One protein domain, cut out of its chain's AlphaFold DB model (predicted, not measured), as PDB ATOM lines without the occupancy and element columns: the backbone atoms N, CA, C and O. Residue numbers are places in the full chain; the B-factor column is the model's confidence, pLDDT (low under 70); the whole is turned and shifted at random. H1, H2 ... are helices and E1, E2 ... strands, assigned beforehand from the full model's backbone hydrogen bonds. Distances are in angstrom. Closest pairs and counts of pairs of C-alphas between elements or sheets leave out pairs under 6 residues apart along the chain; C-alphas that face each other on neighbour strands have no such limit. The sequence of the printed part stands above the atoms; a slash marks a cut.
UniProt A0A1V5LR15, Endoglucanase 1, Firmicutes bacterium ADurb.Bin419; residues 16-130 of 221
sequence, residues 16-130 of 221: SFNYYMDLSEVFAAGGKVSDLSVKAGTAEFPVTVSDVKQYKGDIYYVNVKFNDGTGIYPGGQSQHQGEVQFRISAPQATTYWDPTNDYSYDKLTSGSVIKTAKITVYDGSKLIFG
ATOM      1  N   SER A  16     368.305 289.918 182.078       98.31
ATOM      2  CA  SER A  16     369.045 289.860 180.811       98.31
ATOM      3  C   SER A  16     368.228 290.405 179.645       98.31
ATOM      4  O   SER A  16     367.019 290.603 179.765       98.31
ATOM      5  N   PHE A  17     368.883 290.665 178.517       98.62
ATOM      6  CA  PHE A  17     368.206 290.992 177.267       98.62
ATOM      7  C   PHE A  17     368.832 290.284 176.066       98.62
ATOM      8  O   PHE A  17     370.020 289.962 176.087       98.62
ATOM      9  N   ASN A  18     368.033 290.069 175.020       98.75
ATOM     10  CA  ASN A  18     368.493 289.518 173.745       98.75
ATOM     11  C   ASN A  18     368.461 290.586 172.651       98.75
ATOM     12  O   ASN A  18     367.484 291.327 172.528       98.75
ATOM     13  N   TYR A  19     369.518 290.612 171.842       98.75
ATOM     14  CA  TYR A  19     369.590 291.339 170.578       98.75
ATOM     15  C   TYR A  19     369.619 290.325 169.432       98.75
ATOM     16  O   TYR A  19     370.501 289.467 169.410       98.75
ATOM     17  N   TYR A  20     368.663 290.422 168.516       98.75
ATOM     18  CA  TYR A  20     368.426 289.519 167.395       98.75
ATOM     19  C   TYR A  20     368.931 290.120 166.086       98.75
ATOM     20  O   TYR A  20     368.676 291.292 165.798       98.75
ATOM     21  N   MET A  21     369.583 289.281 165.292       98.69
ATOM     22  CA  MET A  21     370.195 289.608 164.009       98.69
ATOM     23  C   MET A  21     369.785 288.584 162.952       98.69
ATOM     24  O   MET A  21     369.550 287.420 163.288       98.69
ATOM     25  N   ASP A  22     369.682 289.024 161.706       98.44
ATOM     26  CA  ASP A  22     369.560 288.148 160.541       98.44
ATOM     27  C   ASP A  22     370.966 288.011 159.952       98.44
ATOM     28  O   ASP A  22     371.625 289.012 159.738       98.44
ATOM     29  N   LEU A  23     371.464 286.784 159.790       98.44
ATOM     30  CA  LEU A  23     372.824 286.522 159.297       98.44
ATOM     31  C   LEU A  23     372.837 285.968 157.867       98.44
ATOM     32  O   LEU A  23     373.840 285.390 157.432       98.44
ATOM     33  N   SER A  24     371.730 286.095 157.134       98.25
ATOM     34  CA  SER A  24     371.615 285.598 155.759       98.25
ATOM     35  C   SER A  24     372.695 286.179 154.839       98.25
ATOM     36  O   SER A  24     373.251 285.457 154.007       98.25
ATOM     37  N   GLU A  25     373.081 287.441 155.026       98.00
ATOM     38  CA  GLU A  25     374.162 288.101 154.293       98.00
ATOM     39  C   GLU A  25     375.550 287.541 154.641       98.00
ATOM     40  O   GLU A  25     376.398 287.392 153.754       98.00
ATOM     41  N   VAL A  26     375.774 287.146 155.900       97.94
ATOM     42  CA  VAL A  26     377.017 286.482 156.323       97.94
ATOM     43  C   VAL A  26     377.151 285.132 155.623       97.94
ATOM     44  O   VAL A  26     378.211 284.821 155.071       97.94
ATOM     45  N   PHE A  27     376.079 284.337 155.595       97.94
ATOM     46  CA  PHE A  27     376.091 283.021 154.953       97.94
ATOM     47  C   PHE A  27     376.183 283.115 153.430       97.94
ATOM     48  O   PHE A  27     376.918 282.337 152.818       97.94
ATOM     49  N   ALA A  28     375.514 284.092 152.814       97.81
ATOM     50  CA  ALA A  28     375.627 284.355 151.380       97.81
ATOM     51  C   ALA A  28     377.067 284.710 150.965       97.81
ATOM     52  O   ALA A  28     377.503 284.347 149.872       97.81
ATOM     53  N   ALA A  29     377.830 285.360 151.849       97.12
ATOM     54  CA  ALA A  29     379.246 285.657 151.651       97.12
ATOM     55  C   ALA A  29     380.193 284.481 151.982       97.12
ATOM     56  O   ALA A  29     381.412 284.627 151.885       97.12
ATOM     57  N   GLY A  30     379.661 283.317 152.379       97.00
ATOM     58  CA  GLY A  30     380.440 282.143 152.788       97.00
ATOM     59  C   GLY A  30     381.041 282.238 154.195       97.00
ATOM     60  O   GLY A  30     381.851 281.385 154.569       97.00
ATOM     61  N   GLY A  31     380.662 283.261 154.966       96.00
ATOM     62  CA  GLY A  31     381.047 283.419 156.363       96.00
ATOM     63  C   GLY A  31     380.343 282.417 157.275       96.00
ATOM     64  O   GLY A  31     379.354 281.777 156.906       96.00
ATOM     65  N   LYS A  32     380.865 282.265 158.490       96.75
ATOM     66  CA  LYS A  32     380.327 281.360 159.509       96.75
ATOM     67  C   LYS A  32     380.076 282.111 160.804       96.75
ATOM     68  O   LYS A  32     380.772 283.064 161.134       96.75
ATOM     69  N   VAL A  33     379.149 281.599 161.612       96.88
ATOM     70  CA  VAL A  33     378.882 282.136 162.958       96.88
ATOM     71  C   VAL A  33     380.149 282.150 163.821       96.88
ATOM     72  O   VAL A  33     380.361 283.085 164.581       96.88
ATOM     73  N   SER A  34     381.025 281.150 163.666       97.19
ATOM     74  CA  SER A  34     382.310 281.062 164.376       97.19
ATOM     75  C   SER A  34     383.302 282.174 164.028       97.19
ATOM     76  O   SER A  34     384.271 282.363 164.758       97.19
ATOM     77  N   ASP A  35     383.091 282.875 162.915       96.12
ATOM     78  CA  ASP A  35     383.938 283.991 162.495       96.12
ATOM     79  C   ASP A  35     383.511 285.300 163.178       96.12
ATOM     80  O   ASP A  35     384.257 286.283 163.176       96.12
ATOM     81  N   LEU A  36     382.312 285.319 163.771       97.38
ATOM     82  CA  LEU A  36     381.782 286.463 164.495       97.38
ATOM     83  C   LEU A  36     382.333 286.498 165.920       97.38
ATOM     84  O   LEU A  36     382.486 285.478 166.590       97.38
ATOM     85  N   SER A  37     382.579 287.706 166.414       96.88
ATOM     86  CA  SER A  37     382.986 287.939 167.798       96.88
ATOM     87  C   SER A  37     382.021 288.877 168.501       96.88
ATOM     88  O   SER A  37     381.484 289.804 167.894       96.88
ATOM     89  N   VAL A  38     381.823 288.645 169.799       97.62
ATOM     90  CA  VAL A  38     380.978 289.480 170.648       97.62
ATOM     91  C   VAL A  38     381.796 289.975 171.831       97.62
ATOM     92  O   VAL A  38     382.483 289.199 172.494       97.62
ATOM     93  N   LYS A  39     381.754 291.282 172.093       95.69
ATOM     94  CA  LYS A  39     382.463 291.899 173.219       95.69
ATOM     95  C   LYS A  39     381.576 292.904 173.934       95.69
ATOM     96  O   LYS A  39     380.966 293.758 173.294       95.69
ATOM     97  N   ALA A  40     381.558 292.841 175.263       93.19
ATOM     98  CA  ALA A  40     381.090 293.959 176.074       93.19
ATOM     99  C   ALA A  40     382.097 295.117 175.975       93.19
ATOM    100  O   ALA A  40     383.308 294.903 176.012       93.19
ATOM    101  N   GLY A  41     381.579 296.331 175.821       92.00
ATOM    102  CA  GLY A  41     382.301 297.583 176.003       92.00
ATOM    103  C   GLY A  41     382.006 298.152 177.389       92.00
ATOM    104  O   GLY A  41     382.062 297.436 178.387       92.00
ATOM    105  N   THR A  42     381.673 299.440 177.452       92.06
ATOM    106  CA  THR A  42     381.268 300.109 178.695       92.06
ATOM    107  C   THR A  42     379.991 299.489 179.258       92.06
ATOM    108  O   THR A  42     378.993 299.387 178.552       92.06
ATOM    109  N   ALA A  43     379.999 299.112 180.534       92.56
ATOM    110  CA  ALA A  43     378.808 298.684 181.260       92.56
ATOM    111  C   ALA A  43     378.841 299.258 182.682       92.56
ATOM    112  O   ALA A  43     379.851 299.124 183.371       92.56
ATOM    113  N   GLU A  44     377.751 299.895 183.118       89.62
ATOM    114  CA  GLU A  44     377.642 300.472 184.474       89.62
ATOM    115  C   GLU A  44     377.571 299.392 185.558       89.62
ATOM    116  O   GLU A  44     378.052 299.573 186.677       89.62
ATOM    117  N   PHE A  45     377.001 298.244 185.200       91.19
ATOM    118  CA  PHE A  45     376.913 297.056 186.036       91.19
ATOM    119  C   PHE A  45     377.640 295.903 185.336       91.19
ATOM    120  O   PHE A  45     377.548 295.796 184.111       91.19
ATOM    121  N   PRO A  46     378.336 295.013 186.068       93.38
ATOM    122  CA  PRO A  46     379.013 293.876 185.457       93.38
ATOM    123  C   PRO A  46     378.051 292.995 184.653       93.38
ATOM    124  O   PRO A  46     377.005 292.575 185.157       93.38
ATOM    125  N   VAL A  47     378.433 292.683 183.415       96.88
ATOM    126  CA  VAL A  47     377.659 291.833 182.506       96.88
ATOM    127  C   VAL A  47     378.471 290.642 182.018       96.88
ATOM    128  O   VAL A  47     379.694 290.704 181.897       96.88
ATOM    129  N   THR A  48     377.763 289.575 181.675       96.88
ATOM    130  CA  THR A  48     378.262 288.478 180.851       96.88
ATOM    131  C   THR A  48     377.539 288.534 179.514       96.88
ATOM    132  O   THR A  48     376.311 288.628 179.471       96.88
ATOM    133  N   VAL A  49     378.294 288.478 178.420       97.31
ATOM    134  CA  VAL A  49     377.743 288.450 177.063       97.31
ATOM    135  C   VAL A  49     377.987 287.070 176.474       97.31
ATOM    136  O   VAL A  49     379.081 286.528 176.615       97.31
ATOM    137  N   SER A  50     376.962 286.480 175.865       97.69
ATOM    138  CA  SER A  50     377.104 285.183 175.212       97.69
ATOM    139  C   SER A  50     377.782 285.295 173.850       97.69
ATOM    140  O   SER A  50     377.728 286.340 173.203       97.69
ATOM    141  N   ASP A  51     378.291 284.167 173.361       96.62
ATOM    142  CA  ASP A  51     378.515 283.984 171.926       96.62
ATOM    143  C   ASP A  51     377.198 284.131 171.145       96.62
ATOM    144  O   ASP A  51     376.099 284.138 171.723       96.62
ATOM    145  N   VAL A  52     377.308 284.231 169.820       98.25
ATOM    146  CA  VAL A  52     376.160 284.270 168.908       98.25
ATOM    147  C   VAL A  52     375.449 282.911 168.922       98.25
ATOM    148  O   VAL A  52     376.062 281.871 168.679       98.25
ATOM    149  N   LYS A  53     374.146 282.910 169.212       97.56
ATOM    150  CA  LYS A  53     373.307 281.709 169.332       97.56
ATOM    151  C   LYS A  53     372.230 281.698 168.262       97.56
ATOM    152  O   LYS A  53     371.646 282.735 167.969       97.56
ATOM    153  N   GLN A  54     371.944 280.529 167.697       98.12
ATOM    154  CA  GLN A  54     370.862 280.404 166.723       98.12
ATOM    155  C   GLN A  54     369.507 280.523 167.418       98.12
ATOM    156  O   GLN A  54     369.274 279.877 168.440       98.12
ATOM    157  N   TYR A  55     368.625 281.336 166.843       97.06
ATOM    158  CA  TYR A  55     367.218 281.389 167.217       97.06
ATOM    159  C   TYR A  55     366.409 280.444 166.322       97.06
ATOM    160  O   TYR A  55     365.922 279.413 166.782       97.06
ATOM    161  N   LYS A  56     366.304 280.765 165.025       95.69
ATOM    162  CA  LYS A  56     365.570 279.973 164.028       95.69
ATOM    163  C   LYS A  56     365.960 280.394 162.613       95.69
ATOM    164  O   LYS A  56     365.897 281.577 162.295       95.69
ATOM    165  N   GLY A  57     366.277 279.428 161.748       96.62
ATOM    166  CA  GLY A  57     366.741 279.726 160.388       96.62
ATOM    167  C   GLY A  57     367.997 280.596 160.431       96.62
ATOM    168  O   GLY A  57     368.904 280.302 161.213       96.62
ATOM    169  N   ASP A  58     367.993 281.683 159.664       97.44
ATOM    170  CA  ASP A  58     369.090 282.655 159.618       97.44
ATOM    171  C   ASP A  58     368.999 283.724 160.718       97.44
ATOM    172  O   ASP A  58     369.834 284.621 160.780       97.44
ATOM    173  N   ILE A  59     368.027 283.612 161.633       98.25
ATOM    174  CA  ILE A  59     367.921 284.496 162.794       98.25
ATOM    175  C   ILE A  59     368.769 283.956 163.943       98.25
ATOM    176  O   ILE A  59     368.590 282.821 164.406       98.25
ATOM    177  N   TYR A  60     369.651 284.811 164.445       98.75
ATOM    178  CA  TYR A  60     370.550 284.569 165.566       98.75
ATOM    179  C   TYR A  60     370.376 285.651 166.627       98.75
ATOM    180  O   TYR A  60     369.717 286.665 166.410       98.75
ATOM    181  N   TYR A  61     370.950 285.439 167.807       98.75
ATOM    182  CA  TYR A  61     370.911 286.418 168.878       98.75
ATOM    183  C   TYR A  61     372.142 286.374 169.777       98.75
ATOM    184  O   TYR A  61     372.841 285.365 169.886       98.75
ATOM    185  N   VAL A  62     372.363 287.485 170.470       98.75
ATOM    186  CA  VAL A  62     373.291 287.602 171.594       98.75
ATOM    187  C   VAL A  62     372.488 287.889 172.854       98.75
ATOM    188  O   VAL A  62     371.620 288.764 172.849       98.75
ATOM    189  N   ASN A  63     372.793 287.175 173.937       98.50
ATOM    190  CA  ASN A  63     372.255 287.463 175.263       98.50
ATOM    191  C   ASN A  63     373.266 288.282 176.069       98.50
ATOM    192  O   ASN A  63     374.432 287.904 176.190       98.50
ATOM    193  N   VAL A  64     372.796 289.378 176.655       98.44
ATOM    194  CA  VAL A  64     373.542 290.178 177.625       98.44
ATOM    195  C   VAL A  64     372.871 290.002 178.981       98.44
ATOM    196  O   VAL A  64     371.750 290.471 179.197       98.44
ATOM    197  N   LYS A  65     373.555 289.319 179.899       97.88
ATOM    198  CA  LYS A  65     373.090 289.071 181.264       97.88
ATOM    199  C   LYS A  65     373.804 290.001 182.235       97.88
ATOM    200  O   LYS A  65     375.031 290.024 182.272       97.88
ATOM    201  N   PHE A  66     373.047 290.714 183.062       97.06
ATOM    202  CA  PHE A  66     373.605 291.382 184.234       97.06
ATOM    203  C   PHE A  66     373.998 290.319 185.259       97.06
ATOM    204  O   PHE A  66     373.183 289.463 185.608       97.06
ATOM    205  N   ASN A  67     375.248 290.350 185.726       95.75
ATOM    206  CA  ASN A  67     375.743 289.367 186.696       95.75
ATOM    207  C   ASN A  67     374.951 289.451 188.013       95.75
ATOM    208  O   ASN A  67     374.706 288.430 188.652       95.75
ATOM    209  N   ASP A  68     374.518 290.664 188.367       94.06
ATOM    210  CA  ASP A  68     373.518 290.932 189.394       94.06
ATOM    211  C   ASP A  68     372.615 292.094 188.953       94.06
ATOM    212  O   ASP A  68     373.016 293.259 188.959       94.06
ATOM    213  N   GLY A  69     371.385 291.777 188.544       93.88
ATOM    214  CA  GLY A  69     370.396 292.768 188.118       93.88
ATOM    215  C   GLY A  69     369.746 293.547 189.262       93.88
ATOM    216  O   GLY A  69     369.032 294.515 188.999       93.88
ATOM    217  N   THR A  70     369.982 293.178 190.529       90.38
ATOM    218  CA  THR A  70     369.322 293.839 191.671       90.38
ATOM    219  C   THR A  70     369.745 295.296 191.855       90.38
ATOM    220  O   THR A  70     368.982 296.073 192.424       90.38
ATOM    221  N   GLY A  71     370.905 295.684 191.309       88.62
ATOM    222  CA  GLY A  71     371.371 297.073 191.251       88.62
ATOM    223  C   GLY A  71     370.552 297.977 190.322       88.62
ATOM    224  O   GLY A  71     370.655 299.197 190.431       88.62
ATOM    225  N   ILE A  72     369.701 297.399 189.466       92.06
ATOM    226  CA  ILE A  72     368.804 298.124 188.561       92.06
ATOM    227  C   ILE A  72     367.383 298.083 189.140       92.06
ATOM    228  O   ILE A  72     366.634 297.117 188.963       92.06
ATOM    229  N   TYR A  73     366.995 299.139 189.852       89.31
ATOM    230  CA  TYR A  73     365.743 299.228 190.603       89.31
ATOM    231  C   TYR A  73     365.190 300.660 190.655       89.31
ATOM    232  O   TYR A  73     365.952 301.618 190.535       89.31
ATOM    233  N   PRO A  74     363.872 300.848 190.859       87.62
ATOM    234  CA  PRO A  74     363.235 302.169 190.851       87.62
ATOM    235  C   PRO A  74     363.517 302.967 192.143       87.62
ATOM    236  O   PRO A  74     362.596 303.349 192.858       87.62
ATOM    237  N   GLY A  75     364.795 303.192 192.469       82.19
ATOM    238  CA  GLY A  75     365.248 303.832 193.710       82.19
ATOM    239  C   GLY A  75     366.019 305.141 193.546       82.19
ATOM    240  O   GLY A  75     366.465 305.696 194.544       82.19
ATOM    241  N   GLY A  76     366.193 305.642 192.319       80.62
ATOM    242  CA  GLY A  76     366.900 306.900 192.065       80.62
ATOM    243  C   GLY A  76     367.332 307.074 190.610       80.62
ATOM    244  O   GLY A  76     367.212 306.152 189.803       80.62
ATOM    245  N   GLN A  77     367.845 308.266 190.282       76.19
ATOM    246  CA  GLN A  77     368.317 308.620 188.933       76.19
ATOM    247  C   GLN A  77     369.427 307.696 188.416       76.19
ATOM    248  O   GLN A  77     369.479 307.422 187.228       76.19
ATOM    249  N   SER A  78     370.295 307.182 189.289       77.38
ATOM    250  CA  SER A  78     371.380 306.280 188.874       77.38
ATOM    251  C   SER A  78     370.980 304.804 188.900       77.38
ATOM    252  O   SER A  78     371.619 303.992 188.252       77.38
ATOM    253  N   GLN A  79     369.946 304.438 189.661       85.44
ATOM    254  CA  GLN A  79     369.579 303.041 189.913       85.44
ATOM    255  C   GLN A  79     368.432 302.557 189.019       85.44
ATOM    256  O   GLN A  79     368.305 301.363 188.776       85.44
ATOM    257  N   HIS A  80     367.595 303.459 188.490       83.31
ATOM    258  CA  HIS A  80     366.429 303.081 187.678       83.31
ATOM    259  C   HIS A  80     366.781 302.526 186.284       83.31
ATOM    260  O   HIS A  80     365.897 302.042 185.562       83.31
ATOM    261  N   GLN A  81     368.054 302.600 185.895       89.94
ATOM    262  CA  GLN A  81     368.570 302.120 184.624       89.94
ATOM    263  C   GLN A  81     370.016 301.636 184.758       89.94
ATOM    264  O   GLN A  81     370.711 302.013 185.690       89.94
ATOM    265  N   GLY A  82     370.435 300.792 183.819       89.44
ATOM    266  CA  GLY A  82     371.824 300.380 183.645       89.44
ATOM    267  C   GLY A  82     372.211 300.436 182.173       89.44
ATOM    268  O   GLY A  82     371.543 299.811 181.331       89.44
ATOM    269  N   GLU A  83     373.256 301.193 181.856       92.88
ATOM    270  CA  GLU A  83     373.834 301.281 180.515       92.88
ATOM    271  C   GLU A  83     374.761 300.094 180.227       92.88
ATOM    272  O   GLU A  83     375.561 299.674 181.067       92.88
ATOM    273  N   VAL A  84     374.650 299.564 179.005       95.69
ATOM    274  CA  VAL A  84     375.579 298.585 178.441       95.69
ATOM    275  C   VAL A  84     375.818 298.930 176.977       95.69
ATOM    276  O   VAL A  84     374.872 299.046 176.198       95.69
ATOM    277  N   GLN A  85     377.083 299.026 176.600       96.50
ATOM    278  CA  GLN A  85     377.558 299.050 175.228       96.50
ATOM    279  C   GLN A  85     378.179 297.687 174.934       96.50
ATOM    280  O   GLN A  85     378.970 297.171 175.719       96.50
ATOM    281  N   PHE A  86     377.835 297.082 173.806       96.94
ATOM    282  CA  PHE A  86     378.438 295.838 173.339       96.94
ATOM    283  C   PHE A  86     378.603 295.901 171.824       96.94
ATOM    284  O   PHE A  86     377.996 296.736 171.153       96.94
ATOM    285  N   ARG A  87     379.465 295.044 171.286       97.50
ATOM    286  CA  ARG A  87     379.772 294.991 169.863       97.50
ATOM    287  C   ARG A  87     379.741 293.551 169.380       97.50
ATOM    288  O   ARG A  87     380.415 292.703 169.959       97.50
ATOM    289  N   ILE A  88     378.999 293.321 168.304       97.62
ATOM    290  CA  ILE A  88     379.116 292.138 167.450       97.62
ATOM    291  C   ILE A  88     379.986 292.543 166.255       97.62
ATOM    292  O   ILE A  88     379.910 293.681 165.789       97.62
ATOM    293  N   SER A  89     380.898 291.684 165.816       96.75
ATOM    294  CA  SER A  89     381.817 292.004 164.719       96.75
ATOM    295  C   SER A  89     382.080 290.796 163.845       96.75
ATOM    296  O   SER A  89     382.506 289.759 164.352       96.75
ATOM    297  N   ALA A  90     381.905 290.980 162.539       96.88
ATOM    298  CA  ALA A  90     382.525 290.142 161.524       96.88
ATOM    299  C   ALA A  90     384.056 290.350 161.495       96.88
ATOM    300  O   ALA A  90     384.554 291.354 162.028       96.88
ATOM    301  N   PRO A  91     384.823 289.433 160.878       96.19
ATOM    302  CA  PRO A  91     386.256 289.601 160.679       96.19
ATOM    303  C   PRO A  91     386.605 290.933 160.009       96.19
ATOM    304  O   PRO A  91     385.846 291.478 159.202       96.19
ATOM    305  N   GLN A  92     387.788 291.454 160.331       92.94
ATOM    306  CA  GLN A  92     388.283 292.694 159.740       92.94
ATOM    307  C   GLN A  92     388.360 292.585 158.208       92.94
ATOM    308  O   GLN A  92     388.649 291.520 157.670       92.94
ATOM    309  N   ALA A  93     388.137 293.710 157.522       90.94
ATOM    310  CA  ALA A  93     388.163 293.823 156.060       90.94
ATOM    311  C   ALA A  93     387.078 293.014 155.319       90.94
ATOM    312  O   ALA A  93     387.172 292.822 154.108       90.94
ATOM    313  N   THR A  94     386.023 292.592 156.019       93.94
ATOM    314  CA  THR A  94     384.785 292.111 155.395       93.94
ATOM    315  C   THR A  94     383.854 293.283 155.070       93.94
ATOM    316  O   THR A  94     383.902 294.328 155.718       93.94
ATOM    317  N   THR A  95     383.014 293.124 154.045       94.31
ATOM    318  CA  THR A  95     382.057 294.154 153.590       94.31
ATOM    319  C   THR A  95     380.614 293.660 153.572       94.31
ATOM    320  O   THR A  95     379.746 294.357 153.062       94.31
ATOM    321  N   TYR A  96     380.369 292.443 154.057       94.50
ATOM    322  CA  TYR A  96     379.054 291.810 153.995       94.50
ATOM    323  C   TYR A  96     378.156 292.159 155.182       94.50
ATOM    324  O   TYR A  96     376.979 291.868 155.106       94.50
ATOM    325  N   TRP A  97     378.681 292.753 156.262       96.81
ATOM    326  CA  TRP A  97     377.878 293.069 157.447       96.81
ATOM    327  C   TRP A  97     376.794 294.102 157.122       96.81
ATOM    328  O   TRP A  97     377.115 295.253 156.812       96.81
ATOM    329  N   ASP A  98     375.531 293.703 157.243       95.94
ATOM    330  CA  ASP A  98     374.364 294.549 157.013       95.94
ATOM    331  C   ASP A  98     373.438 294.483 158.234       95.94
ATOM    332  O   ASP A  98     372.813 293.462 158.455       95.94
ATOM    333  N   PRO A  99     373.318 295.547 159.046       96.12
ATOM    334  CA  PRO A  99     372.398 295.541 160.177       96.12
ATOM    335  C   PRO A  99     370.953 295.886 159.774       96.12
ATOM    336  O   PRO A  99     370.081 295.952 160.632       96.12
ATOM    337  N   THR A 100     370.662 296.216 158.513       97.31
ATOM    338  CA  THR A 100     369.343 296.760 158.132       97.31
ATOM    339  C   THR A 100     368.233 295.709 158.068       97.31
ATOM    340  O   THR A 100     367.059 296.065 158.199       97.31
ATOM    341  N   ASN A 101     368.589 294.431 157.918       97.19
ATOM    342  CA  ASN A 101     367.695 293.272 158.021       97.19
ATOM    343  C   ASN A 101     367.591 292.724 159.464       97.19
ATOM    344  O   ASN A 101     366.684 291.937 159.747       97.19
ATOM    345  N   ASP A 102     368.445 293.170 160.392       98.38
ATOM    346  CA  ASP A 102     368.422 292.725 161.784       98.38
ATOM    347  C   ASP A 102     367.117 293.109 162.483       98.38
ATOM    348  O   ASP A 102     366.737 294.282 162.592       98.38
ATOM    349  N   TYR A 103     366.471 292.112 163.090       98.31
ATOM    350  CA  TYR A 103     365.229 292.316 163.826       98.31
ATOM    351  C   TYR A 103     365.373 293.384 164.923       98.31
ATOM    352  O   TYR A 103     364.540 294.289 165.010       98.31
ATOM    353  N   SER A 104     366.426 293.321 165.745       98.44
ATOM    354  CA  SER A 104     366.625 294.268 166.851       98.44
ATOM    355  C   SER A 104     367.163 295.635 166.432       98.44
ATOM    356  O   SER A 104     367.089 296.559 167.246       98.44
ATOM    357  N   TYR A 105     367.675 295.785 165.207       97.94
ATOM    358  CA  TYR A 105     368.210 297.057 164.712       97.94
ATOM    359  C   TYR A 105     367.123 298.014 164.208       97.94
ATOM    360  O   TYR A 105     367.355 299.219 164.110       97.94
ATOM    361  N   ASP A 106     365.922 297.503 163.920       94.12
ATOM    362  CA  ASP A 106     364.802 298.299 163.416       94.12
ATOM    363  C   ASP A 106     364.584 299.582 164.236       94.12
ATOM    364  O   ASP A 106     364.331 299.550 165.446       94.12
ATOM    365  N   LYS A 107     364.654 300.723 163.540       93.69
ATOM    366  CA  LYS A 107     364.493 302.092 164.069       93.69
ATOM    367  C   LYS A 107     365.558 302.549 165.068       93.69
ATOM    368  O   LYS A 107     365.414 303.642 165.616       93.69
ATOM    369  N   LEU A 108     366.616 301.775 165.304       92.88
ATOM    370  CA  LEU A 108     367.764 302.274 166.052       92.88
ATOM    371  C   LEU A 108     368.523 303.299 165.206       92.88
ATOM    372  O   LEU A 108     368.708 303.141 164.001       92.88
ATOM    373  N   THR A 109     368.964 304.373 165.852       90.62
ATOM    374  CA  THR A 109     369.738 305.446 165.221       90.62
ATOM    375  C   THR A 109     370.931 305.801 166.088       90.62
ATOM    376  O   THR A 109     370.852 305.755 167.317       90.62
ATOM    377  N   SER A 110     372.024 306.226 165.465       88.75
ATOM    378  CA  SER A 110     373.204 306.702 166.185       88.75
ATOM    379  C   SER A 110     372.880 307.890 167.096       88.75
ATOM    380  O   SER A 110     372.170 308.813 166.703       88.75
ATOM    381  N   GLY A 111     373.441 307.887 168.308       84.81
ATOM    382  CA  GLY A 111     373.386 309.028 169.228       84.81
ATOM    383  C   GLY A 111     372.061 309.221 169.973       84.81
ATOM    384  O   GLY A 111     371.900 310.234 170.647       84.81
ATOM    385  N   SER A 112     371.104 308.293 169.879       88.19
ATOM    386  CA  SER A 112     369.852 308.358 170.646       88.19
ATOM    387  C   SER A 112     369.391 306.980 171.100       88.19
ATOM    388  O   SER A 112     369.373 306.029 170.324       88.19
ATOM    389  N   VAL A 113     368.985 306.882 172.367       88.88
ATOM    390  CA  VAL A 113     368.409 305.664 172.943       88.88
ATOM    391  C   VAL A 113     366.891 305.770 172.889       88.88
ATOM    392  O   VAL A 113     366.309 306.725 173.404       88.88
ATOM    393  N   ILE A 114     366.242 304.775 172.289       93.62
ATOM    394  CA  ILE A 114     364.783 304.662 172.244       93.62
ATOM    395  C   ILE A 114     364.326 303.405 172.979       93.62
ATOM    396  O   ILE A 114     365.034 302.400 173.043       93.62
ATOM    397  N   LYS A 115     363.099 303.431 173.504       94.06
ATOM    398  CA  LYS A 115     362.440 302.200 173.940       94.06
ATOM    399  C   LYS A 115     362.063 301.387 172.701       94.06
ATOM    400  O   LYS A 115     361.316 301.872 171.858       94.06
ATOM    401  N   THR A 116     362.516 300.140 172.630       95.94
ATOM    402  CA  THR A 116     362.162 299.202 171.559       95.94
ATOM    403  C   THR A 116     361.647 297.896 172.146       95.94
ATOM    404  O   THR A 116     362.191 297.401 173.127       95.94
ATOM    405  N   ALA A 117     360.585 297.340 171.560       96.38
ATOM    406  CA  ALA A 117     360.095 296.007 171.907       96.38
ATOM    407  C   ALA A 117     360.910 294.894 171.225       96.38
ATOM    408  O   ALA A 117     360.776 293.737 171.600       96.38
ATOM    409  N   LYS A 118     361.764 295.234 170.251       97.75
ATOM    410  CA  LYS A 118     362.547 294.255 169.489       97.75
ATOM    411  C   LYS A 118     363.864 293.858 170.151       97.75
ATOM    412  O   LYS A 118     364.602 293.053 169.601       97.75
ATOM    413  N   ILE A 119     364.154 294.402 171.331       98.50
ATOM    414  CA  ILE A 119     365.191 293.916 172.245       98.50
ATOM    415  C   ILE A 119     364.448 293.372 173.462       98.50
ATOM    416  O   ILE A 119     363.915 294.132 174.274       98.50
ATOM    417  N   THR A 120     364.337 292.050 173.545       98.44
ATOM    418  CA  THR A 120     363.514 291.378 174.558       98.44
ATOM    419  C   THR A 120     364.244 291.284 175.886       98.44
ATOM    420  O   THR A 120     365.452 291.062 175.905       98.44
ATOM    421  N   VAL A 121     363.513 291.393 176.994       98.38
ATOM    422  CA  VAL A 121     364.053 291.353 178.360       98.38
ATOM    423  C   VAL A 121     363.525 290.132 179.101       98.38
ATOM    424  O   VAL A 121     362.333 289.824 179.008       98.38
ATOM    425  N   TYR A 122     364.392 289.491 179.883       96.88
ATOM    426  CA  TYR A 122     364.093 288.273 180.629       96.88
ATOM    427  C   TYR A 122     364.415 288.401 182.121       96.88
ATOM    428  O   TYR A 122     365.360 289.092 182.507       96.88
ATOM    429  N   ASP A 123     363.633 287.684 182.926       95.88
ATOM    430  CA  ASP A 123     363.930 287.307 184.311       95.88
ATOM    431  C   ASP A 123     364.232 285.802 184.334       95.88
ATOM    432  O   ASP A 123     363.335 284.970 184.155       95.88
ATOM    433  N   GLY A 124     365.513 285.444 184.428       95.19
ATOM    434  CA  GLY A 124     365.963 284.077 184.176       95.19
ATOM    435  C   GLY A 124     365.608 283.645 182.750       95.19
ATOM    436  O   GLY A 124     366.068 284.243 181.782       95.19
ATOM    437  N   SER A 125     364.780 282.606 182.613       92.31
ATOM    438  CA  SER A 125     364.260 282.130 181.322       92.31
ATOM    439  C   SER A 125     362.912 282.744 180.927       92.31
ATOM    440  O   SER A 125     362.405 282.470 179.840       92.31
ATOM    441  N   LYS A 126     362.296 283.558 181.792       94.06
ATOM    442  CA  LYS A 126     360.962 284.114 181.562       94.06
ATOM    443  C   LYS A 126     361.051 285.419 180.785       94.06
ATOM    444  O   LYS A 126     361.614 286.389 181.282       94.06
ATOM    445  N   LEU A 127     360.422 285.475 179.614       94.56
ATOM    446  CA  LEU A 127     360.234 286.710 178.853       94.56
ATOM    447  C   LEU A 127     359.311 287.673 179.624       94.56
ATOM    448  O   LEU A 127     358.171 287.323 179.940       94.56
ATOM    449  N   ILE A 128     359.796 288.878 179.939       95.19
ATOM    450  CA  ILE A 128     359.056 289.888 180.723       95.19
ATOM    451  C   ILE A 128     358.766 291.182 179.956       95.19
ATOM    452  O   ILE A 128     357.884 291.938 180.364       95.19
ATOM    453  N   PHE A 129     359.467 291.452 178.851       96.25
ATOM    454  CA  PHE A 129     359.184 292.585 177.966       96.25
ATOM    455  C   PHE A 129     359.692 292.330 176.540       96.25
ATOM    456  O   PHE A 129     360.730 291.699 176.357       96.25
ATOM    457  N   GLY A 130     358.991 292.886 175.550       97.06
ATOM    458  CA  GLY A 130     359.363 292.840 174.136       97.06
ATOM    459  C   GLY A 130     358.591 291.802 173.324       97.06
ATOM    460  O   GLY A 130     357.630 291.209 173.806       97.06
TER     461      GLY A 130
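AT A GLANCE: This is residues 16 to 130 of the 221 residues of the protein "Endoglucanase 1" of Firmicutes bacterium ADurb.Bin419 (UniProt A0A1V5LR15). Look for a small, lopsided sandwich of strands: a strongly twisted sheet of six strands, with E1 and E5 in its middle, is partly covered by a strand pair, E2 and E6, and the hairpin E7 and E8 extends it on the side of E1 away from E5. The short helix H1 sits towards one end of the long axis and the loop of residues 67 to 83 towards the other, while residues 109 to 114 stick out. The printed part has 115 residues, with eight named strands, E1 to E8, and one named helix, H1, which comes between E1 and E2 along the chain; the six-strand sheet is branched, with the antiparallel neighbour pairs E1 and E5, E1 and E7, E3 and E5, E4 and E5, and E7 and E8, and the pair E2 and E6 is antiparallel too. The class is mostly strand, though under half of the residues are in named elements. The whole is compact, with a radius of gyration of the C-alphas of 15.0 A, and elongated, spanning 48 by 29 by 25 A.

HOW THE PARTS SIT: Start at E5, residues 59 to 66, which has three neighbours. On one side you find E1, residues 16 to 22, antiparallel at 160 degrees, with N 19 and O 62 3.0 A apart, within hydrogen-bond range. On the other side are E3, residues 47 to 49, with N 48 to O 65 at 2.8 A, and E4, residues 53 to 56, with N 61 to O 53 at 2.8 A; E4 and E5 form a hairpin. On the other side of E1 from E5 is E7, residues 120 to 123, with N 18 to O 120 at 2.9 A. E7 forms a hairpin with E8, residues 126 to 129, with N 123 to O 126 at 2.9 A. The second sheet of the sandwich, two sheets face to face, pairs E2, residues 37 to 43, with E6, residues 84 to 89, with N 41 to O 85 at 2.7 A. The strands of the two sheets stand at 39 degrees. The closest C-alphas of E2 and E3, Ala 40 and Val 49, are 6.5 A apart. H1, residues 24 to 28, is not on the branched sheet; its O i to N i+4 pair is within hydrogen-bond range.

IN THESE COORDINATES: Find C-alpha 16 at (369.045, 289.860, 180.811); from there E1 runs 20.3 A. H1 is 6.1 A long, E2 17.7 A, E3 6.4 A and E4 9.5 A. E5 runs 23.2 A to C-alpha 66 at (373.605, 291.382, 184.234). E6 is 16.4 A long and E7 10.6 A; E8 runs 9.4 A to C-alpha 129 at (359.184, 292.585, 177.966).

THE WHOLE: The two C-alphas farthest apart, those of Gly 30 and Gly 75, are 48.7 A apart. The links E5 to E6 and E6 to E7 are long, with 17 and 30 residues. Residues 109 to 114 stand free. The printed part has no cut; its mean pLDDT is 94.8, and no printed residue is under 70.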